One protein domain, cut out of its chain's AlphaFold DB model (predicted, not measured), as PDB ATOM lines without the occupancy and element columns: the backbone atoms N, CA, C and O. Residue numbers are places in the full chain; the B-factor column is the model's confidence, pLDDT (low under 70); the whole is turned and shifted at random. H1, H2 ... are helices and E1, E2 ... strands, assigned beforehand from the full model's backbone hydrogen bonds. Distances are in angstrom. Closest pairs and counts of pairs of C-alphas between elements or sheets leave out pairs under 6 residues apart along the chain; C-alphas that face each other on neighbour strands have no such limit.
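This is residues 368 to 536 of the 536 residues of the protein "Hypothetical protein" of Rotaria sordida (UniProt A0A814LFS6). A head built on a four-stranded sheet runs out into one long arm, helix H5, and H1 packs on that arm away from the sheet. In the head, H2 and H4 cover one face of the sheet, and the hairpin of E4 and E5 leads into strand E6, with E4 packed on H2. The printed part has 169 residues, with five named helices and six named strands in the order H1 E1 H2 E2 H3 E3 H4 E4 E5 E6 H5. The larger sheet has the order E2, E3, E1, E6, all antiparallel, and the class is mixed, helices and strands. The whole is loose, with a radius of gyration of the C-alphas of 22.0 A and spans of 80 by 32 by 26 A, the arm making much of the length.

H1, residues 378 to 389, touches H5, residues 502 to 534, with residues 516 to 523 of H5 alone; the closest C-alphas, of Tyr 381 and Ile 523, are 6.8 A apart, and the lines stand at a steep tilt of 42 degrees, opposite ways. E1, residues 406 to 410, is antiparallel to E6, residues 499 to 501, with N 408 and O 500 within hydrogen-bond range at 2.8 A, and to E3, residues 467 to 472, with N 407 and O 470 at 2.8 A. H2, residues 421 to 435, is on the sheet at a height of 8.2 A. E2, residues 447 to 453, is an edge strand antiparallel to E3, with N 451 and O 469 at 2.8 A. E1, H2 and E2 form a split strand-helix-strand unit, two strands running the same way with E3 between them, and its crossover is right-handed. H3, residues 455 to 459, is not on the sheet. H4, residues 475 to 482, makes two layers with H2, helices on one face of the sheet; they touch about perpendicular, at 86 degrees, closest at the C-alphas of Leu 432 and Leu 481, 6.6 A. E4, residues 486 to 490, and E5, residues 493 to 497, are an antiparallel hairpin with N 488 and O 495 at 3.0 A. H5 only grazes the sheet, with residues 502 to 506. In each of the five helices every O i to N i+4 pair is within hydrogen-bond range.

H1 begins at C-alpha 378 (121.312, 59.518, 120.003) and is 16.3 A long. H2 is 21.0 A long and E2 17.2 A. H5, 47.7 A long, ends at C-alpha 534 (129.174, 68.604, 128.930).

The C-alphas farthest apart, of Glu 439 and Lys 536, are 80.9 A apart. The printed part has no cut; the links H1 to E1 and H2 to E2 are long. Mean pLDDT of the printed part is 81.9, and 30 residues are under 70, among them 454 to 465.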
ATOM      1  N   GLU A 368     115.236  48.711 123.813       74.31
ATOM      2  CA  GLU A 368     116.455  48.597 123.002       74.31
ATOM      3  C   GLU A 368     116.980  49.948 122.481       74.31
ATOM      4  O   GLU A 368     118.154  50.045 122.129       74.31
ATOM      5  N   ASP A 369     116.143  50.988 122.441       72.50
ATOM      6  CA  ASP A 369     116.504  52.360 122.064       72.50
ATOM      7  C   ASP A 369     116.929  53.231 123.265       72.50
ATOM      8  O   ASP A 369     117.239  54.413 123.099       72.50
ATOM      9  N   ILE A 370     116.981  52.646 124.464       69.38
ATOM     10  CA  ILE A 370     117.540  53.241 125.681       69.38
ATOM     11  C   ILE A 370     118.903  52.572 125.938       69.38
ATOM     12  O   ILE A 370     119.088  51.386 125.650       69.38
ATOM     13  N   ASP A 371     119.890  53.336 126.397       69.31
ATOM     14  CA  ASP A 371     121.216  52.835 126.771       69.31
ATOM     15  C   ASP A 371     121.300  52.400 128.247       69.31
ATOM     16  O   ASP A 371     120.347  52.517 129.019       69.31
ATOM     17  N   GLU A 372     122.449  51.848 128.638       67.88
ATOM     18  CA  GLU A 372     122.687  51.314 129.987       67.88
ATOM     19  C   GLU A 372     122.715  52.410 131.070       67.88
ATOM     20  O   GLU A 372     122.455  52.119 132.235       67.88
ATOM     21  N   SER A 373     122.933  53.675 130.688       62.94
ATOM     22  CA  SER A 373     122.780  54.862 131.545       62.94
ATOM     23  C   SER A 373     121.335  55.380 131.650       62.94
ATOM     24  O   SER A 373     121.080  56.373 132.333       62.94
ATOM     25  N   GLY A 374     120.366  54.728 130.997       62.06
ATOM     26  CA  GLY A 374     118.961  55.145 131.012       62.06
ATOM     27  C   GLY A 374     118.659  56.352 130.117       62.06
ATOM     28  O   GLY A 374     117.588  56.949 130.233       62.06
ATOM     29  N   HIS A 375     119.571  56.732 129.220       67.75
ATOM     30  CA  HIS A 375     119.346  57.792 128.242       67.75
ATOM     31  C   HIS A 375     118.840  57.213 126.913       67.75
ATOM     32  O   HIS A 375     119.105  56.066 126.558       67.75
ATOM     33  N   MET A 376     118.078  58.001 126.150       74.81
ATOM     34  CA  MET A 376     117.694  57.614 124.790       74.81
ATOM     35  C   MET A 376     118.928  57.611 123.881       74.81
ATOM     36  O   MET A 376     119.664  58.598 123.838       74.81
ATOM     37  N   LYS A 377     119.118  56.554 123.086       82.62
ATOM     38  CA  LYS A 377     120.197  56.492 122.094       82.62
ATOM     39  C   LYS A 377     120.095  57.665 121.120       82.62
ATOM     40  O   LYS A 377     119.013  57.970 120.612       82.62
ATOM     41  N   ILE A 378     121.237  58.281 120.801       82.81
ATOM     42  CA  ILE A 378     121.312  59.518 120.003       82.81
ATOM     43  C   ILE A 378     120.597  59.412 118.645       82.81
ATOM     44  O   ILE A 378     119.924  60.354 118.224       82.81
ATOM     45  N   GLU A 379     120.663  58.252 117.982       84.56
ATOM     46  CA  GLU A 379     119.912  58.005 116.748       84.56
ATOM     47  C   GLU A 379     118.400  58.110 116.950       84.56
ATOM     48  O   GLU A 379     117.691  58.632 116.091       84.56
ATOM     49  N   THR A 380     117.885  57.581 118.056       81.69
ATOM     50  CA  THR A 380     116.446  57.505 118.306       81.69
ATOM     51  C   THR A 380     115.907  58.822 118.838       81.69
ATOM     52  O   THR A 380     114.827  59.231 118.414       81.69
ATOM     53  N   TYR A 381     116.725  59.591 119.559       83.25
ATOM     54  CA  TYR A 381     116.484  61.016 119.788       83.25
ATOM     55  C   TYR A 381     116.389  61.791 118.460       83.25
ATOM     56  O   TYR A 381     115.419  62.517 118.247       83.25
ATOM     57  N   GLN A 382     117.311  61.584 117.509       84.94
ATOM     58  CA  GLN A 382     117.238  62.230 116.189       84.94
ATOM     59  C   GLN A 382     115.998  61.788 115.387       84.94
ATOM     60  O   GLN A 382     115.303  62.632 114.813       84.94
ATOM     61  N   LYS A 383     115.670  60.486 115.378       84.06
ATOM     62  CA  LYS A 383     114.453  59.938 114.747       84.06
ATOM     63  C   LYS A 383     113.192  60.556 115.370       84.06
ATOM     64  O   LYS A 383     112.286  60.942 114.631       84.06
ATOM     65  N   LEU A 384     113.132  60.699 116.696       81.19
ATOM     66  CA  LEU A 384     111.991  61.269 117.419       81.19
ATOM     67  C   LEU A 384     111.854  62.779 117.186       81.19
ATOM     68  O   LEU A 384     110.772  63.247 116.832       81.19
ATOM     69  N   LYS A 385     112.957  63.529 117.282       83.50
ATOM     70  CA  LYS A 385     113.003  64.975 117.025       83.50
ATOM     71  C   LYS A 385     112.586  65.302 115.590       83.50
ATOM     72  O   LYS A 385     111.786  66.213 115.383       83.50
ATOM     73  N   LYS A 386     113.010  64.490 114.610       82.94
ATOM     74  CA  LYS A 386     112.539  64.580 113.218       82.94
ATOM     75  C   LYS A 386     111.054  64.219 113.068       82.94
ATOM     76  O   LYS A 386     110.337  64.924 112.364       82.94
ATOM     77  N   ARG A 387     110.570  63.156 113.728       76.38
ATOM     78  CA  ARG A 387     109.139  62.777 113.722       76.38
ATOM     79  C   ARG A 387     108.247  63.884 114.289       76.38
ATOM     80  O   ARG A 387     107.169  64.107 113.747       76.38
ATOM     81  N   LEU A 388     108.682  64.570 115.346       77.88
ATOM     82  CA  LEU A 388     107.942  65.686 115.937       77.88
ATOM     83  C   LEU A 388     107.986  66.947 115.069       77.88
ATOM     84  O   LEU A 388     106.938  67.543 114.851       77.88
ATOM     85  N   SER A 389     109.146  67.331 114.525       73.62
ATOM     86  CA  SER A 389     109.262  68.575 113.744       73.62
ATOM     87  C   SER A 389     108.482  68.577 112.425       73.62
ATOM     88  O   SER A 389     108.189  69.645 111.899       73.62
ATOM     89  N   HIS A 390     108.128  67.399 111.896       68.62
ATOM     90  CA  HIS A 390     107.355  67.255 110.654       68.62
ATOM     91  C   HIS A 390     105.865  66.956 110.890       68.62
ATOM     92  O   HIS A 390     105.091  66.919 109.934       68.62
ATOM     93  N   ARG A 391     105.434  66.716 112.137       67.88
ATOM     94  CA  ARG A 391     104.022  66.476 112.450       67.88
ATOM     95  C   ARG A 391     103.351  67.779 112.882       67.88
ATOM     96  O   ARG A 391     103.591  68.273 113.980       67.88
ATOM     97  N   LYS A 392     102.431  68.273 112.050       69.56
ATOM     98  CA  LYS A 392     101.350  69.160 112.499       69.56
ATOM     99  C   LYS A 392     100.465  68.333 113.446       69.56
ATOM    100  O   LYS A 392      99.980  67.275 113.050       69.56
ATOM    101  N   ILE A 393     100.331  68.757 114.701       70.19
ATOM    102  CA  ILE A 393      99.552  68.071 115.747       70.19
ATOM    103  C   ILE A 393      98.726  69.132 116.462       70.19
ATOM    104  O   ILE A 393      99.238  70.213 116.755       70.19
ATOM    105  N   TRP A 394      97.462  68.817 116.717       72.31
ATOM    106  CA  TRP A 394      96.547  69.686 117.444       72.31
ATOM    107  C   TRP A 394      97.025  69.891 118.884       72.31
ATOM    108  O   TRP A 394      97.599  68.986 119.491       72.31
ATOM    109  N   HIS A 395      96.790  71.081 119.430       76.25
ATOM    110  CA  HIS A 395      97.058  71.374 120.832       76.25
ATOM    111  C   HIS A 395      95.742  71.384 121.607       76.25
ATOM    112  O   HIS A 395      94.863  72.192 121.320       76.25
ATOM    113  N   PHE A 396      95.646  70.534 122.622       75.75
ATOM    114  CA  PHE A 396      94.533  70.488 123.561       75.75
ATOM    115  C   PHE A 396      95.084  70.802 124.952       75.75
ATOM    116  O   PHE A 396      96.062  70.186 125.367       75.75
ATOM    117  N   SER A 397      94.493  71.766 125.661       75.50
ATOM    118  CA  SER A 397      94.843  72.062 127.060       75.50
ATOM    119  C   SER A 397      94.200  71.085 128.047       75.50
ATOM    120  O   SER A 397      94.728  70.859 129.130       75.50
ATOM    121  N   GLU A 398      93.055  70.521 127.669       81.94
ATOM    122  CA  GLU A 398      92.192  69.661 128.480       81.94
ATOM    123  C   GLU A 398      91.592  68.562 127.578       81.94
ATOM    124  O   GLU A 398      91.643  68.699 126.349       81.94
ATOM    125  N   PRO A 399      91.046  67.461 128.135       84.44
ATOM    126  CA  PRO A 399      90.323  66.470 127.342       84.44
ATOM    127  C   PRO A 399      89.164  67.118 126.565       84.44
ATOM    128  O   PRO A 399      88.413  67.897 127.151       84.44
ATOM    129  N   PRO A 400      88.979  66.799 125.271       87.12
ATOM    130  CA  PRO A 400      87.879  67.347 124.485       87.12
ATOM    131  C   PRO A 400      86.518  66.887 125.024       87.12
ATOM    132  O   PRO A 400      86.342  65.721 125.392       87.12
ATOM    133  N   GLU A 401      85.547  67.802 125.036       89.69
ATOM    134  CA  GLU A 401      84.153  67.502 125.367       89.69
ATOM    135  C   GLU A 401      83.549  66.510 124.361       89.69
ATOM    136  O   GLU A 401      83.886  66.518 123.176       89.69
ATOM    137  N   LYS A 402      82.637  65.653 124.834       91.69
ATOM    138  CA  LYS A 402      81.962  64.667 123.983       91.69
ATOM    139  C   LYS A 402      80.739  65.269 123.306       91.69
ATOM    140  O   LYS A 402      79.842  65.763 123.989       91.69
ATOM    141  N   LYS A 403      80.661  65.126 121.985       94.50
ATOM    142  CA  LYS A 403      79.485  65.417 121.160       94.50
ATOM    143  C   LYS A 403      79.036  64.106 120.481       94.50
ATOM    144  O   LYS A 403      79.384  63.863 119.325       94.50
ATOM    145  N   PRO A 404      78.271  63.232 121.169       92.56
ATOM    146  CA  PRO A 404      78.004  61.858 120.715       92.56
ATOM    147  C   PRO A 404      77.144  61.759 119.443       92.56
ATOM    148  O   PRO A 404      77.161  60.717 118.774       92.56
ATOM    149  N   ASN A 405      76.421  62.830 119.101       96.06
ATOM    150  CA  ASN A 405      75.631  62.971 117.876       96.06
ATOM    151  C   ASN A 405      76.408  63.657 116.736       96.06
ATOM    152  O   ASN A 405      75.921  63.693 115.607       96.06
ATOM    153  N   ALA A 406      77.600  64.203 116.999       96.38
ATOM    154  CA  ALA A 406      78.283  65.056 116.040       96.38
ATOM    155  C   ALA A 406      79.190  64.292 115.067       96.38
ATOM    156  O   ALA A 406      79.826  63.279 115.385       96.38
ATOM    157  N   LEU A 407      79.292  64.856 113.867       96.50
ATOM    158  CA  LEU A 407      80.170  64.434 112.787       96.50
ATOM    159  C   LEU A 407      81.220  65.501 112.495       96.50
ATOM    160  O   LEU A 407      81.003  66.688 112.715       96.50
ATOM    161  N   LEU A 408      82.330  65.073 111.906       94.38
ATOM    162  CA  LEU A 408      83.285  65.927 111.215       94.38
ATOM    163  C   LEU A 408      83.194  65.710 109.708       94.38
ATOM    164  O   LEU A 408      83.316  64.582 109.225       94.38
ATOM    165  N   ALA A 409      83.067  66.814 108.976       92.94
ATOM    166  CA  ALA A 409      83.296  66.887 107.542       92.94
ATOM    167  C   ALA A 409      84.625  67.611 107.273       92.94
ATOM    168  O   ALA A 409      84.765  68.806 107.541       92.94
ATOM    169  N   ASN A 410      85.601  66.885 106.726       88.44
ATOM    170  CA  ASN A 410      86.857  67.452 106.232       88.44
ATOM    171  C   ASN A 410      86.667  67.862 104.765       88.44
ATOM    172  O   ASN A 410      86.486  66.990 103.913       88.44
ATOM    173  N   LEU A 411      86.690  69.161 104.449       83.00
ATOM    174  CA  LEU A 411      86.561  69.603 103.057       83.00
ATOM    175  C   LEU A 411      87.917  69.593 102.333       83.00
ATOM    176  O   LEU A 411      88.876  70.158 102.858       83.00
ATOM    177  N   PRO A 412      88.006  69.068 101.094       82.31
ATOM    178  CA  PRO A 412      89.153  69.314 100.224       82.31
ATOM    179  C   PRO A 412      89.441  70.816 100.101       82.31
ATOM    180  O   PRO A 412      88.508  71.619 100.030       82.31
ATOM    181  N   LEU A 413      90.721  71.193 100.046       76.00
ATOM    182  CA  LEU A 413      91.156  72.597 100.071       76.00
ATOM    183  C   LEU A 413      90.518  73.427  98.938       76.00
ATOM    184  O   LEU A 413      90.059  74.547  99.154       76.00
ATOM    185  N   ASP A 414      90.387  72.824  97.755       77.12
ATOM    186  CA  ASP A 414      89.768  73.436  96.573       77.12
ATOM    187  C   ASP A 414      88.277  73.769  96.774       77.12
ATOM    188  O   ASP A 414      87.748  74.665  96.124       77.12
ATOM    189  N   PHE A 415      87.593  73.069  97.685       74.75
ATOM    190  CA  PHE A 415      86.180  73.280  98.023       74.75
ATOM    191  C   PHE A 415      86.013  74.137  99.285       74.75
ATOM    192  O   PHE A 415      85.017  74.854  99.413       74.75
ATOM    193  N   SER A 416      86.987  74.113 100.201       69.19
ATOM    194  CA  SER A 416      86.910  74.771 101.513       69.19
ATOM    195  C   SER A 416      86.887  76.304 101.464       69.19
ATOM    196  O   SER A 416      86.662  76.937 102.495       69.19
ATOM    197  N   ILE A 417      87.137  76.885 100.287       69.38
ATOM    198  CA  ILE A 417      87.072  78.325  99.987       69.38
ATOM    199  C   ILE A 417      85.667  78.751  99.517       69.38
ATOM    200  O   ILE A 417      85.291  79.912  99.677       69.38
ATOM    201  N   TYR A 418      84.887  77.832  98.934       75.94
ATOM    202  CA  TYR A 418      83.631  78.143  98.233       75.94
ATOM    203  C   TYR A 418      82.379  77.565  98.905       75.94
ATOM    204  O   TYR A 418      81.294  78.123  98.742       75.94
ATOM    205  N   ILE A 419      82.505  76.461  99.647       79.62
ATOM    206  CA  ILE A 419      81.397  75.902 100.429       79.62
ATOM    207  C   ILE A 419      81.127  76.800 101.639       79.62
ATOM    208  O   ILE A 419      82.006  77.034 102.466       79.62
ATOM    209  N   ASN A 420      79.884  77.266 101.755       83.19
ATOM    210  CA  ASN A 420      79.364  77.919 102.952       83.19
ATOM    211  C   ASN A 420      78.463  76.956 103.752       83.19
ATOM    212  O   ASN A 420      78.080  75.895 103.255       83.19
ATOM    213  N   HIS A 421      78.113  77.343 104.982       83.00
ATOM    214  CA  HIS A 421      77.273  76.548 105.887       83.00
ATOM    215  C   HIS A 421      75.952  76.092 105.247       83.00
ATOM    216  O   HIS A 421      75.606  74.920 105.359       83.00
ATOM    217  N   GLN A 422      75.242  76.989 104.548       86.19
ATOM    218  CA  GLN A 422      73.949  76.675 103.935       86.19
ATOM    219  C   GLN A 422      74.091  75.614 102.842       86.19
ATOM    220  O   GLN A 422      73.371  74.628 102.850       86.19
ATOM    221  N   TYR A 423      75.067  75.763 101.945       89.69
ATOM    222  CA  TYR A 423      75.280  74.806 100.862       89.69
ATOM    223  C   TYR A 423      75.707  73.419 101.378       89.69
ATOM    224  O   TYR A 423      75.300  72.401 100.816       89.69
ATOM    225  N   LEU A 424      76.477  73.359 102.475       90.88
ATOM    226  CA  LEU A 424      76.777  72.096 103.154       90.88
ATOM    227  C   LEU A 424      75.518  71.485 103.796       90.88
ATOM    228  O   LEU A 424      75.288  70.288 103.635       90.88
ATOM    229  N   LEU A 425      74.693  72.296 104.465       91.44
ATOM    230  CA  LEU A 425      73.418  71.882 105.063       91.44
ATOM    231  C   LEU A 425      72.439  71.333 104.009       91.44
ATOM    232  O   LEU A 425      71.874  70.258 104.196       91.44
ATOM    233  N   ASP A 426      72.300  72.019 102.875       91.00
ATOM    234  CA  ASP A 426      71.463  71.597 101.747       91.00
ATOM    235  C   ASP A 426      71.927  70.235 101.200       91.00
ATOM    236  O   ASP A 426      71.119  69.319 101.027       91.00
ATOM    237  N   CYS A 427      73.244  70.070 101.004       92.81
ATOM    238  CA  CYS A 427      73.852  68.808 100.574       92.81
ATOM    239  C   CYS A 427      73.640  67.673 101.590       92.81
ATOM    240  O   CYS A 427      73.388  66.540 101.184       92.81
ATOM    241  N   LEU A 428      73.720  67.951 102.896       93.06
ATOM    242  CA  LEU A 428      73.468  66.964 103.951       93.06
ATOM    243  C   LEU A 428      71.993  66.542 104.002       93.06
ATOM    244  O   LEU A 428      71.714  65.352 104.131       93.06
ATOM    245  N   TYR A 429      71.048  67.474 103.837       92.19
ATOM    246  CA  TYR A 429      69.620  67.147 103.785       92.19
ATOM    247  C   TYR A 429      69.219  66.370 102.530       92.19
ATOM    248  O   TYR A 429      68.359  65.493 102.609       92.19
ATOM    249  N   ASP A 430      69.820  66.659 101.376       91.31
ATOM    250  CA  ASP A 430      69.592  65.854 100.173       91.31
ATOM    251  C   ASP A 430      70.274  64.478 100.276       91.31
ATOM    252  O   ASP A 430      69.691  63.482  99.850       91.31
ATOM    253  N   HIS A 431      71.438  64.378 100.931       92.81
ATOM    254  CA  HIS A 431      72.077  63.093 101.248       92.81
ATOM    255  C   HIS A 431      71.202  62.246 102.177       92.81
ATOM    256  O   HIS A 431      70.866  61.121 101.809       92.81
ATOM    257  N   LEU A 432      70.730  62.804 103.301       91.06
ATOM    258  CA  LEU A 432      69.750  62.165 104.193       91.06
ATOM    259  C   LEU A 432      68.517  61.683 103.425       91.06
ATOM    260  O   LEU A 432      68.158  60.514 103.543       91.06
ATOM    261  N   LYS A 433      67.942  62.522 102.553       89.94
ATOM    262  CA  LYS A 433      66.798  62.142 101.714       89.94
ATOM    263  C   LYS A 433      67.097  60.973 100.758       89.94
ATOM    264  O   LYS A 433      66.188  60.219 100.430       89.94
ATOM    265  N   THR A 434      68.345  60.781 100.315       89.88
ATOM    266  CA  THR A 434      68.743  59.589  99.527       89.88
ATOM    267  C   THR A 434      69.045  58.342 100.369       89.88
ATOM    268  O   THR A 434      69.224  57.258  99.812       89.88
ATOM    269  N   LEU A 435      69.112  58.477 101.696       87.75
ATOM    270  CA  LEU A 435      69.294  57.381 102.652       87.75
ATOM    271  C   LEU A 435      67.949  56.926 103.236       87.75
ATOM    272  O   LEU A 435      67.697  55.727 103.353       87.75
ATOM    273  N   SER A 436      67.062  57.869 103.555       80.81
ATOM    274  CA  SER A 436      65.688  57.602 103.969       80.81
ATOM    275  C   SER A 436      64.812  57.259 102.759       80.81
ATOM    276  O   SER A 436      64.364  58.145 102.036       80.81
ATOM    277  N   PHE A 437      64.476  55.981 102.583       75.50
ATOM    278  CA  PHE A 437      63.469  55.522 101.613       75.50
ATOM    279  C   PHE A 437      62.015  55.885 102.010       75.50
ATOM    280  O   PHE A 437      61.078  55.204 101.606       75.50
ATOM    281  N   ASP A 438      61.824  56.923 102.829       73.88
ATOM    282  CA  ASP A 438      60.536  57.349 103.377       73.88
ATOM    283  C   ASP A 438      60.069  58.630 102.673       73.88
ATOM    284  O   ASP A 438      60.771  59.646 102.661       73.88
ATOM    285  N   GLU A 439      58.878  58.590 102.078       67.50
ATOM    286  CA  GLU A 439      58.293  59.745 101.387       67.50
ATOM    287  C   GLU A 439      57.894  60.866 102.362       67.50
ATOM    288  O   GLU A 439      57.825  62.028 101.962       67.50
ATOM    289  N   ASN A 440      57.717  60.551 103.652       67.81
ATOM    290  CA  ASN A 440      57.375  61.504 104.710       67.81
ATOM    291  C   ASN A 440      58.612  62.127 105.383       67.81
ATOM    292  O   ASN A 440      58.533  62.545 106.538       67.81
ATOM    293  N   PHE A 441      59.759  62.192 104.695       68.81
ATOM    294  CA  PHE A 441      60.988  62.774 105.244       68.81
ATOM    295  C   PHE A 441      60.813  64.260 105.614       68.81
ATOM    296  O   PHE A 441      60.949  65.160 104.776       68.81
ATOM    297  N   ILE A 442      60.533  64.518 106.894       70.94
ATOM    298  CA  ILE A 442      60.535  65.854 107.485       70.94
ATOM    299  C   ILE A 442      61.985  66.343 107.478       70.94
ATOM    300  O   ILE A 442      62.805  65.882 108.268       70.94
ATOM    301  N   LYS A 443      62.309  67.257 106.552       68.25
ATOM    302  CA  LYS A 443      63.670  67.804 106.406       68.25
ATOM    303  C   LYS A 443      64.161  68.535 107.654       68.25
ATOM    304  O   LYS A 443      65.360  68.574 107.883       68.25
ATOM    305  N   ASN A 444      63.264  69.167 108.399       65.38
ATOM    306  CA  ASN A 444      63.651  70.040 109.496       65.38
ATOM    307  C   ASN A 444      64.026  69.222 110.743       65.38
ATOM    308  O   ASN A 444      63.557  68.103 110.932       65.38
ATOM    309  N   ASP A 445      64.863  69.823 111.584       79.56
ATOM    310  CA  ASP A 445      65.258  69.384 112.929       79.56
ATOM    311  C   ASP A 445      66.276  68.224 113.021       79.56
ATOM    312  O   ASP A 445      66.950  68.126 114.040       79.56
ATOM    313  N   GLN A 446      66.509  67.420 111.971       89.88
ATOM    314  CA  GLN A 446      67.524  66.340 112.011       89.88
ATOM    315  C   GLN A 446      68.982  66.826 112.130       89.88
ATOM    316  O   GLN A 446      69.829  66.115 112.673       89.88
ATOM    317  N   ILE A 447      69.294  68.027 111.630       92.62
ATOM    318  CA  ILE A 447      70.615  68.658 111.770       92.62
ATOM    319  C   ILE A 447      70.435  69.904 112.635       92.62
ATOM    320  O   ILE A 447      69.847  70.893 112.196       92.62
ATOM    321  N   LEU A 448      70.939  69.844 113.868       91.75
ATOM    322  CA  LEU A 448      70.762  70.883 114.885       91.75
ATOM    323  C   LEU A 448      71.677  72.084 114.638       91.75
ATOM    324  O   LEU A 448      71.273  73.231 114.823       91.75
ATOM    325  N   SER A 449      72.926  71.832 114.237       92.19
ATOM    326  CA  SER A 449      73.895  72.893 113.955       92.19
ATOM    327  C   SER A 449      75.002  72.444 113.003       92.19
ATOM    328  O   SER A 449      75.264  71.253 112.830       92.19
ATOM    329  N   ILE A 450      75.669  73.424 112.390       91.94
ATOM    330  CA  ILE A 450      76.934  73.230 111.682       91.94
ATOM    331  C   ILE A 450      77.909  74.316 112.152       91.94
ATOM    332  O   ILE A 450      77.700  75.496 111.874       91.94
ATOM    333  N   GLU A 451      78.979  73.923 112.841       89.81
ATOM    334  CA  GLU A 451      80.053  74.804 113.314       89.81
ATOM    335  C   GLU A 451      81.247  74.734 112.345       89.81
ATOM    336  O   GLU A 451      81.768  73.653 112.068       89.81
ATOM    337  N   PHE A 452      81.722  75.873 111.838       84.12
ATOM    338  CA  PHE A 452      82.923  75.938 110.997       84.12
ATOM    339  C   PHE A 452      84.195  76.137 111.826       84.12
ATOM    340  O   PHE A 452      84.296  77.074 112.618       84.12
ATOM    341  N   VAL A 453      85.199  75.292 111.580       80.56
ATOM    342  CA  VAL A 453      86.503  75.317 112.249       80.56
ATOM    343  C   VAL A 453      87.598  75.657 111.219       80.56
ATOM    344  O   VAL A 453      88.077  74.773 110.495       80.56
ATOM    345  N   PRO A 454      88.021  76.936 111.120       68.62
ATOM    346  CA  PRO A 454      89.063  77.368 110.191       68.62
ATOM    347  C   PRO A 454      90.460  76.979 110.701       68.62
ATOM    348  O   PRO A 454      91.171  77.781 111.308       68.62
ATOM    349  N   LEU A 455      90.883  75.738 110.436       64.56
ATOM    350  CA  LEU A 455      92.209  75.241 110.836       64.56
ATOM    351  C   LEU A 455      93.366  76.063 110.250       64.56
ATOM    352  O   LEU A 455      94.396  76.227 110.902       64.56
ATOM    353  N   SER A 456      93.172  76.622 109.055       55.97
ATOM    354  CA  SER A 456      94.081  77.573 108.408       55.97
ATOM    355  C   SER A 456      94.407  78.780 109.306       55.97
ATOM    356  O   SER A 456      95.577  79.142 109.444       55.97
ATOM    357  N   CYS A 457      93.405  79.337 109.999       44.97
ATOM    358  CA  CYS A 457      93.567  80.437 110.958       44.97
ATOM    359  C   CYS A 457      94.188  80.009 112.300       44.97
ATOM    360  O   CYS A 457      94.785  80.839 112.979       44.97
ATOM    361  N   ILE A 458      94.039  78.742 112.700       52.00
ATOM    362  CA  ILE A 458      94.542  78.222 113.986       52.00
ATOM    363  C   ILE A 458      96.024  77.822 113.887       52.00
ATOM    364  O   ILE A 458      96.760  77.908 114.869       52.00
ATOM    365  N   LEU A 459      96.473  77.379 112.708       50.75
ATOM    366  CA  LEU A 459      97.769  76.716 112.519       50.75
ATOM    367  C   LEU A 459      98.708  77.431 111.528       50.75
ATOM    368  O   LEU A 459      99.723  76.847 111.148       50.75
ATOM    369  N   ASN A 460      98.394  78.671 111.119       43.88
ATOM    370  CA  ASN A 460      99.189  79.502 110.194       43.88
ATOM    371  C   ASN A 460      99.665  78.730 108.948       43.88
ATOM    372  O   ASN A 460     100.854  78.707 108.624       43.88
ATOM    373  N   SER A 461      98.745  78.027 108.285       46.09
ATOM    374  CA  SER A 461      99.104  77.105 107.210       46.09
ATOM    375  C   SER A 461      98.000  76.980 106.168       46.09
ATOM    376  O   SER A 461      96.927  76.439 106.436       46.09
ATOM    377  N   ASP A 462      98.326  77.423 104.955       53.84
ATOM    378  CA  ASP A 462      97.451  77.384 103.781       53.84
ATOM    379  C   ASP A 462      97.160  75.947 103.298       53.84
ATOM    380  O   ASP A 462      96.211  75.727 102.556       53.84
ATOM    381  N   ASP A 463      97.944  74.954 103.742       55.03
ATOM    382  CA  ASP A 463      97.797  73.544 103.344       55.03
ATOM    383  C   ASP A 463      96.619  72.820 104.028       55.03
ATOM    384  O   ASP A 463      96.347  71.657 103.714       55.03
ATOM    385  N   ILE A 464      96.005  73.417 105.058       60.78
ATOM    386  CA  ILE A 464      95.119  72.685 105.972       60.78
ATOM    387  C   ILE A 464      93.653  72.881 105.597       60.78
ATOM    388  O   ILE A 464      93.111  73.983 105.637       60.78
ATOM    389  N   GLN A 465      93.012  71.754 105.292       69.62
ATOM    390  CA  GLN A 465      91.580  71.619 105.042       69.62
ATOM    391  C   GLN A 465      90.750  72.257 106.164       69.62
ATOM    392  O   GLN A 465      90.964  71.960 107.340       69.62
ATOM    393  N   ASN A 466      89.773  73.097 105.811       74.25
ATOM    394  CA  ASN A 466      88.801  73.562 106.800       74.25
ATOM    395  C   ASN A 466      87.877  72.404 107.204       74.25
ATOM    396  O   ASN A 466      87.513  71.561 106.375       74.25
ATOM    397  N   GLN A 467      87.469  72.398 108.470       85.44
ATOM    398  CA  GLN A 467      86.581  71.384 109.027       85.44
ATOM    399  C   GLN A 467      85.227  71.982 109.388       85.44
ATOM    400  O   GLN A 467      85.124  73.160 109.727       85.44
ATOM    401  N   PHE A 468      84.197  71.145 109.343       90.62
ATOM    402  CA  PHE A 468      82.870  71.463 109.852       90.62
ATOM    403  C   PHE A 468      82.466  70.390 110.858       90.62
ATOM    404  O   PHE A 468      82.571  69.200 110.556       90.62
ATOM    405  N   ILE A 469      82.010  70.816 112.033       93.88
ATOM    406  CA  ILE A 469      81.344  69.959 113.013       93.88
ATOM    407  C   ILE A 469      79.851  70.038 112.700       93.88
ATOM    408  O   ILE A 469      79.302  71.132 112.630       93.88
ATOM    409  N   ILE A 470      79.206  68.902 112.462       95.44
ATOM    410  CA  ILE A 470      77.779  68.806 112.124       95.44
ATOM    411  C   ILE A 470      77.105  68.090 113.286       95.44
ATOM    412  O   ILE A 470      77.417  66.926 113.525       95.44
ATOM    413  N   ASP A 471      76.220  68.765 114.013       95.88
ATOM    414  CA  ASP A 471      75.527  68.181 115.164       95.88
ATOM    415  C   ASP A 471      74.136  67.677 114.765       95.88
ATOM    416  O   ASP A 471      73.374  68.397 114.112       95.88
ATOM    417  N   CYS A 472      73.816  66.437 115.134       95.62
ATOM    418  CA  CYS A 472      72.586  65.750 114.726       95.62
ATOM    419  C   CYS A 472      71.585  65.652 115.886       95.62
ATOM    420  O   CYS A 472      71.969  65.626 117.056       95.62
ATOM    421  N   ASP A 473      70.298  65.514 115.567       94.81
ATOM    422  CA  ASP A 473      69.241  65.270 116.560       94.81
ATOM    423  C   ASP A 473      69.471  63.991 117.385       94.81
ATOM    424  O   ASP A 473      69.189  63.937 118.582       94.81
ATOM    425  N   SER A 474      70.017  62.964 116.736       94.69
ATOM    426  CA  SER A 474      70.070  61.596 117.231       94.69
ATOM    427  C   SER A 474      71.319  60.849 116.757       94.69
ATOM    428  O   SER A 474      71.985  61.221 115.782       94.69
ATOM    429  N   ILE A 475      71.621  59.745 117.443       94.25
ATOM    430  CA  ILE A 475      72.693  58.822 117.052       94.25
ATOM    431  C   ILE A 475      72.322  58.130 115.733       94.25
ATOM    432  O   ILE A 475      73.179  57.937 114.878       94.25
ATOM    433  N   GLU A 476      71.041  57.839 115.526       93.75
ATOM    434  CA  GLU A 476      70.495  57.201 114.336       93.75
ATOM    435  C   GLU A 476      70.655  58.073 113.080       93.75
ATOM    436  O   GLU A 476      70.970  57.549 112.013       93.75
ATOM    437  N   THR A 477      70.461  59.392 113.175       93.75
ATOM    438  CA  THR A 477      70.719  60.334 112.066       93.75
ATOM    439  C   THR A 477      72.211  60.425 111.747       93.75
ATOM    440  O   THR A 477      72.600  60.338 110.578       93.75
ATOM    441  N   LYS A 478      73.055  60.526 112.780       95.38
ATOM    442  CA  LYS A 478      74.519  60.529 112.655       95.38
ATOM    443  C   LYS A 478      75.037  59.252 111.979       95.38
ATOM    444  O   LYS A 478      75.826  59.330 111.038       95.38
ATOM    445  N   ASP A 479      74.579  58.084 112.427       94.50
ATOM    446  CA  ASP A 479      75.039  56.791 111.916       94.50
ATOM    447  C   ASP A 479      74.562  56.559 110.468       94.50
ATOM    448  O   ASP A 479      75.358  56.124 109.635       94.50
ATOM    449  N   LYS A 480      73.327  56.965 110.115       93.44
ATOM    450  CA  LYS A 480      72.848  56.993 108.713       93.44
ATOM    451  C   LYS A 480      73.753  57.848 107.826       93.44
ATOM    452  O   LYS A 480      74.185  57.391 106.770       93.44
ATOM    453  N   LEU A 481      74.071  59.076 108.251       94.69
ATOM    454  CA  LEU A 481      74.976  59.978 107.522       94.69
ATOM    455  C   LEU A 481      76.366  59.359 107.284       94.69
ATOM    456  O   LEU A 481      76.994  59.660 106.268       94.69
ATOM    457  N   MET A 482      76.829  58.473 108.173       95.44
ATOM    458  CA  MET A 482      78.095  57.746 108.027       95.44
ATOM    459  C   MET A 482      78.027  56.509 107.111       95.44
ATOM    460  O   MET A 482      79.081  56.037 106.688       95.44
ATOM    461  N   GLU A 483      76.845  55.991 106.743       94.56
ATOM    462  CA  GLU A 483      76.724  54.800 105.874       94.56
ATOM    463  C   GLU A 483      77.375  54.979 104.494       94.56
ATOM    464  O   GLU A 483      77.825  54.010 103.876       94.56
ATOM    465  N   LYS A 484      77.346  56.204 103.955       94.50
ATOM    466  CA  LYS A 484      77.771  56.520 102.584       94.50
ATOM    467  C   LYS A 484      78.487  57.875 102.559       94.50
ATOM    468  O   LYS A 484      78.001  58.814 103.188       94.50
ATOM    469  N   PRO A 485      79.588  58.030 101.798       94.50
ATOM    470  CA  PRO A 485      80.284  59.308 101.696       94.50
ATOM    471  C   PRO A 485      79.393  60.367 101.038       94.50
ATOM    472  O   PRO A 485      78.761  60.111 100.007       94.50
ATOM    473  N   LEU A 486      79.391  61.566 101.617       94.69
ATOM    474  CA  LEU A 486      78.662  62.724 101.116       94.69
ATOM    475  C   LEU A 486      79.244  63.149  99.762       94.69
ATOM    476  O   LEU A 486      80.453  63.344  99.634       94.69
ATOM    477  N   LYS A 487      78.398  63.302  98.740       94.06
ATOM    478  CA  LYS A 487      78.811  63.774  97.409       94.06
ATOM    479  C   LYS A 487      78.426  65.235  97.234       94.06
ATOM    480  O   LYS A 487      77.241  65.546  97.215       94.06
ATOM    481  N   ILE A 488      79.414  66.104  97.042       91.00
ATOM    482  CA  ILE A 488      79.193  67.528  96.769       91.00
ATOM    483  C   ILE A 488      79.680  67.862  95.358       91.00
ATOM    484  O   ILE A 488      80.776  67.464  94.964       91.00
ATOM    485  N   SER A 489      78.857  68.588  94.598       88.94
ATOM    486  CA  SER A 489      79.087  68.918  93.186       88.94
ATOM    487  C   SER A 489      79.140  70.430  92.970       88.94
ATOM    488  O   SER A 489      78.104  71.079  92.814       88.94
ATOM    489  N   LEU A 490      80.351  70.986  92.913       85.94
ATOM    490  CA  LEU A 490      80.617  72.413  92.746       85.94
ATOM    491  C   LEU A 490      81.308  72.661  91.396       85.94
ATOM    492  O   LEU A 490      82.261  71.972  91.046       85.94
ATOM    493  N   ASN A 491      80.860  73.653  90.620       85.25
ATOM    494  CA  ASN A 491      81.510  74.065  89.361       85.25
ATOM    495  C   ASN A 491      81.783  72.916  88.355       85.25
ATOM    496  O   ASN A 491      82.770  72.944  87.624       85.25
ATOM    497  N   LYS A 492      80.884  71.917  88.295       86.56
ATOM    498  CA  LYS A 492      80.998  70.657  87.519       86.56
ATOM    499  C   LYS A 492      82.072  69.666  88.003       86.56
ATOM    500  O   LYS A 492      82.204  68.601  87.405       86.56
ATOM    501  N   GLN A 493      82.807  69.977  89.066       86.69
ATOM    502  CA  GLN A 493      83.617  69.007  89.800       86.69
ATOM    503  C   GLN A 493      82.754  68.351  90.883       86.69
ATOM    504  O   GLN A 493      81.887  68.999  91.467       86.69
ATOM    505  N   THR A 494      82.998  67.075  91.171       89.94
ATOM    506  CA  THR A 494      82.287  66.333  92.220       89.94
ATOM    507  C   THR A 494      83.307  65.686  93.140       89.94
ATOM    508  O   THR A 494      84.155  64.922  92.678       89.94
ATOM    509  N   SER A 495      83.204  65.961  94.437       89.50
ATOM    510  CA  SER A 495      84.063  65.390  95.471       89.50
ATOM    511  C   SER A 495      83.250  64.581  96.474       89.50
ATOM    512  O   SER A 495      82.131  64.942  96.840       89.50
ATOM    513  N   THR A 496      83.834  63.472  96.917       92.12
ATOM    514  CA  THR A 496      83.338  62.647  98.021       92.12
ATOM    515  C   THR A 496      83.995  63.085  99.322       92.12
ATOM    516  O   THR A 496      85.222  63.104  99.408       92.12
ATOM    517  N   ILE A 497      83.186  63.394 100.328       91.38
ATOM    518  CA  ILE A 497      83.618  63.738 101.681       91.38
ATOM    519  C   ILE A 497      83.222  62.590 102.608       91.38
ATOM    520  O   ILE A 497      82.062  62.177 102.661       91.38
ATOM    521  N   GLU A 498      84.201  62.060 103.333       92.25
ATOM    522  CA  GLU A 498      83.959  61.108 104.413       92.25
ATOM    523  C   GLU A 498      83.465  61.867 105.644       92.25
ATOM    524  O   GLU A 498      84.192  62.697 106.195       92.25
ATOM    525  N   LEU A 499      82.242  61.568 106.081       94.81
ATOM    526  CA  LEU A 499      81.737  62.001 107.379       94.81
ATOM    527  C   LEU A 499      82.254  61.029 108.447       94.81
ATOM    528  O   LEU A 499      82.171  59.812 108.279       94.81
ATOM    529  N   ARG A 500      82.831  61.560 109.528       94.81
ATOM    530  CA  ARG A 500      83.446  60.768 110.610       94.81
ATOM    531  C   ARG A 500      82.851  61.154 111.957       94.81
ATOM    532  O   ARG A 500      82.541  62.319 112.160       94.81
ATOM    533  N   SER A 501      82.749  60.210 112.891       95.88
ATOM    534  CA  SER A 501      82.352  60.501 114.278       95.88
ATOM    535  C   SER A 501      83.295  61.532 114.911       95.88
ATOM    536  O   SER A 501      84.514  61.325 114.916       95.88
ATOM    537  N   TYR A 502      82.731  62.623 115.443       94.88
ATOM    538  CA  TYR A 502      83.479  63.695 116.109       94.88
ATOM    539  C   TYR A 502      84.302  63.143 117.279       94.88
ATOM    540  O   TYR A 502      85.527  63.263 117.277       94.88
ATOM    541  N   ASP A 503      83.640  62.458 118.220       91.12
ATOM    542  CA  ASP A 503      84.261  61.894 119.425       91.12
ATOM    543  C   ASP A 503      85.458  60.994 119.090       91.12
ATOM    544  O   ASP A 503      86.509  61.099 119.720       91.12
ATOM    545  N   TYR A 504      85.329  60.126 118.079       92.31
ATOM    546  CA  TYR A 504      86.404  59.209 117.693       92.31
ATOM    547  C   TYR A 504      87.617  59.943 117.109       92.31
ATOM    548  O   TYR A 504      88.755  59.700 117.516       92.31
ATOM    549  N   GLU A 505      87.386  60.838 116.148       90.62
ATOM    550  CA  GLU A 505      88.460  61.525 115.433       90.62
ATOM    551  C   GLU A 505      89.191  62.513 116.361       90.62
ATOM    552  O   GLU A 505      90.422  62.521 116.408       90.62
ATOM    553  N   ILE A 506      88.442  63.289 117.155       88.81
ATOM    554  CA  ILE A 506      88.979  64.294 118.080       88.81
ATOM    555  C   ILE A 506      89.683  63.644 119.273       88.81
ATOM    556  O   ILE A 506      90.784  64.074 119.623       88.81
ATOM    557  N   HIS A 507      89.141  62.567 119.857       86.75
ATOM    558  CA  HIS A 507      89.838  61.850 120.929       86.75
ATOM    559  C   HIS A 507      91.143  61.205 120.430       86.75
ATOM    560  O   HIS A 507      92.155  61.236 121.125       86.75
ATOM    561  N   ARG A 508      91.178  60.716 119.183       87.06
ATOM    562  CA  ARG A 508      92.409  60.206 118.559       87.06
ATOM    563  C   ARG A 508      93.444  61.310 118.293       87.06
ATOM    564  O   ARG A 508      94.645  61.058 118.414       87.06
ATOM    565  N   GLU A 509      93.032  62.530 117.936       85.00
ATOM    566  CA  GLU A 509      93.967  63.666 117.859       85.00
ATOM    567  C   GLU A 509      94.436  64.140 119.248       85.00
ATOM    568  O   GLU A 509      95.595  64.534 119.385       85.00
ATOM    569  N   TYR A 510      93.604  64.009 120.285       84.94
ATOM    570  CA  TYR A 510      93.974  64.256 121.683       84.94
ATOM    571  C   TYR A 510      95.009  63.242 122.212       84.94
ATOM    572  O   TYR A 510      96.039  63.627 122.766       84.94
ATOM    573  N   GLU A 511      94.836  61.942 121.950       83.06
ATOM    574  CA  GLU A 511      95.866  60.935 122.263       83.06
ATOM    575  C   GLU A 511      97.205  61.251 121.573       83.06
ATOM    576  O   GLU A 511      98.280  61.128 122.173       83.06
ATOM    577  N   LYS A 512      97.158  61.696 120.308       82.06
ATOM    578  CA  LYS A 512      98.351  62.132 119.569       82.06
ATOM    579  C   LYS A 512      98.989  63.381 120.178       82.06
ATOM    580  O   LYS A 512     100.219  63.457 120.154       82.06
ATOM    581  N   SER A 513      98.214  64.332 120.712       81.19
ATOM    582  CA  SER A 513      98.766  65.525 121.368       81.19
ATOM    583  C   SER A 513      99.472  65.160 122.671       81.19
ATOM    584  O   SER A 513     100.637  65.522 122.825       81.19
ATOM    585  N   ILE A 514      98.850  64.341 123.531       81.75
ATOM    586  CA  ILE A 514      99.471  63.835 124.769       81.75
ATOM    587  C   ILE A 514     100.767  63.079 124.455       81.75
ATOM    588  O   ILE A 514     101.807  63.344 125.058       81.75
ATOM    589  N   LYS A 515     100.741  62.142 123.492       80.31
ATOM    590  CA  LYS A 515     101.950  61.407 123.085       80.31
ATOM    591  C   LYS A 515     103.036  62.356 122.571       80.31
ATOM    592  O   LYS A 515     104.208  62.173 122.889       80.31
ATOM    593  N   ALA A 516     102.675  63.381 121.802       78.94
ATOM    594  CA  ALA A 516     103.631  64.351 121.276       78.94
ATOM    595  C   ALA A 516     104.235  65.266 122.347       78.94
ATOM    596  O   ALA A 516     105.423  65.569 122.273       78.94
ATOM    597  N   GLU A 517     103.450  65.686 123.336       81.44
ATOM    598  CA  GLU A 517     103.922  66.455 124.486       81.44
ATOM    599  C   GLU A 517     104.901  65.637 125.333       81.44
ATOM    600  O   GLU A 517     106.040  66.060 125.524       81.44
ATOM    601  N   LYS A 518     104.529  64.401 125.682       81.12
ATOM    602  CA  LYS A 518     105.413  63.417 126.324       81.12
ATOM    603  C   LYS A 518     106.723  63.206 125.544       81.12
ATOM    604  O   LYS A 518     107.801  63.130 126.130       81.12
ATOM    605  N   TYR A 519     106.683  63.179 124.209       80.81
ATOM    606  CA  TYR A 519     107.899  63.113 123.387       80.81
ATOM    607  C   TYR A 519     108.723  64.413 123.364       80.81
ATOM    608  O   TYR A 519     109.947  64.338 123.241       80.81
ATOM    609  N   ARG A 520     108.103  65.595 123.494       82.12
ATOM    610  CA  ARG A 520     108.823  66.875 123.664       82.12
ATOM    611  C   ARG A 520     109.521  66.928 125.023       82.12
ATOM    612  O   ARG A 520     110.664  67.370 125.088       82.12
ATOM    613  N   GLU A 521     108.872  66.431 126.074       82.00
ATOM    614  CA  GLU A 521     109.446  66.316 127.417       82.00
ATOM    615  C   GLU A 521     110.668  65.383 127.433       82.00
ATOM    616  O   GLU A 521     111.738  65.794 127.876       82.00
ATOM    617  N   LEU A 522     110.583  64.181 126.843       77.06
ATOM    618  CA  LEU A 522     111.749  63.288 126.723       77.06
ATOM    619  C   LEU A 522     112.917  63.918 125.945       77.06
ATOM    620  O   LEU A 522     114.077  63.712 126.303       77.06
ATOM    621  N   ILE A 523     112.626  64.690 124.892       81.88
ATOM    622  CA  ILE A 523     113.638  65.446 124.137       81.88
ATOM    623  C   ILE A 523     114.299  66.506 125.023       81.88
ATOM    624  O   ILE A 523     115.527  66.565 125.071       81.88
ATOM    625  N   LYS A 524     113.508  67.292 125.762       84.88
ATOM    626  CA  LYS A 524     114.006  68.307 126.699       84.88
ATOM    627  C   LYS A 524     114.895  67.678 127.778       84.88
ATOM    628  O   LYS A 524     116.016  68.134 127.980       84.88
ATOM    629  N   ASN A 525     114.437  66.598 128.409       78.94
ATOM    630  CA  ASN A 525     115.156  65.925 129.492       78.94
ATOM    631  C   ASN A 525     116.482  65.308 129.000       78.94
ATOM    632  O   ASN A 525     117.493  65.377 129.697       78.94
ATOM    633  N   HIS A 526     116.518  64.771 127.774       78.69
ATOM    634  CA  HIS A 526     117.752  64.295 127.136       78.69
ATOM    635  C   HIS A 526     118.719  65.444 126.793       78.69
ATOM    636  O   HIS A 526     119.920  65.335 127.040       78.69
ATOM    637  N   GLU A 527     118.216  66.573 126.282       83.69
ATOM    638  CA  GLU A 527     119.031  67.770 126.028       83.69
ATOM    639  C   GLU A 527     119.590  68.396 127.317       83.69
ATOM    640  O   GLU A 527     120.707  68.914 127.311       83.69
ATOM    641  N   GLU A 528     118.853  68.348 128.427       83.94
ATOM    642  CA  GLU A 528     119.342  68.775 129.742       83.94
ATOM    643  C   GLU A 528     120.390  67.815 130.317       83.94
ATOM    644  O   GLU A 528     121.411  68.280 130.826       83.94
ATOM    645  N   ALA A 529     120.205  66.498 130.180       78.06
ATOM    646  CA  ALA A 529     121.202  65.509 130.591       78.06
ATOM    647  C   ALA A 529     122.541  65.702 129.852       78.06
ATOM    648  O   ALA A 529     123.589  65.765 130.494       78.06
ATOM    649  N   ILE A 530     122.504  65.898 128.526       78.50
ATOM    650  CA  ILE A 530     123.699  66.191 127.714       78.50
ATOM    651  C   ILE A 530     124.374  67.497 128.157       78.50
ATOM    652  O   ILE A 530     125.599  67.552 128.251       78.50
ATOM    653  N   LYS A 531     123.604  68.549 128.475       83.88
ATOM    654  CA  LYS A 531     124.178  69.799 129.001       83.88
ATOM    655  C   LYS A 531     124.935  69.545 130.306       83.88
ATOM    656  O   LYS A 531     126.104  69.913 130.382       83.88
ATOM    657  N   ARG A 532     124.320  68.849 131.275       79.62
ATOM    658  CA  ARG A 532     124.932  68.525 132.581       79.62
ATOM    659  C   ARG A 532     126.220  67.705 132.463       79.62
ATOM    660  O   ARG A 532     127.124  67.909 133.271       79.62
ATOM    661  N   THR A 533     126.314  66.784 131.500       77.50
ATOM    662  CA  THR A 533     127.538  65.997 131.271       77.50
ATOM    663  C   THR A 533     128.604  66.773 130.501       77.50
ATOM    664  O   THR A 533     129.780  66.559 130.756       77.50
ATOM    665  N   SER A 534     128.226  67.716 129.630       74.75
ATOM    666  CA  SER A 534     129.174  68.604 128.930       74.75
ATOM    667  C   SER A 534     129.757  69.740 129.786       74.75
ATOM    668  O   SER A 534     130.671  70.431 129.344       74.75
ATOM    669  N   THR A 535     129.226  69.951 130.996       69.69
ATOM    670  CA  THR A 535     129.697  70.948 131.978       69.69
ATOM    671  C   THR A 535     130.497  70.338 133.139       69.69
ATOM    672  O   THR A 535     130.687  71.005 134.155       69.69
ATOM    673  N   LYS A 536     130.919  69.073 133.021       54.12
ATOM    674  CA  LYS A 536     131.798  68.365 133.965       54.12
ATOM    675  C   LYS A 536     133.115  67.997 133.285       54.12
ATOM    676  O   LYS A 536     134.123  67.969 134.019       54.12
TER     677      LYS A 536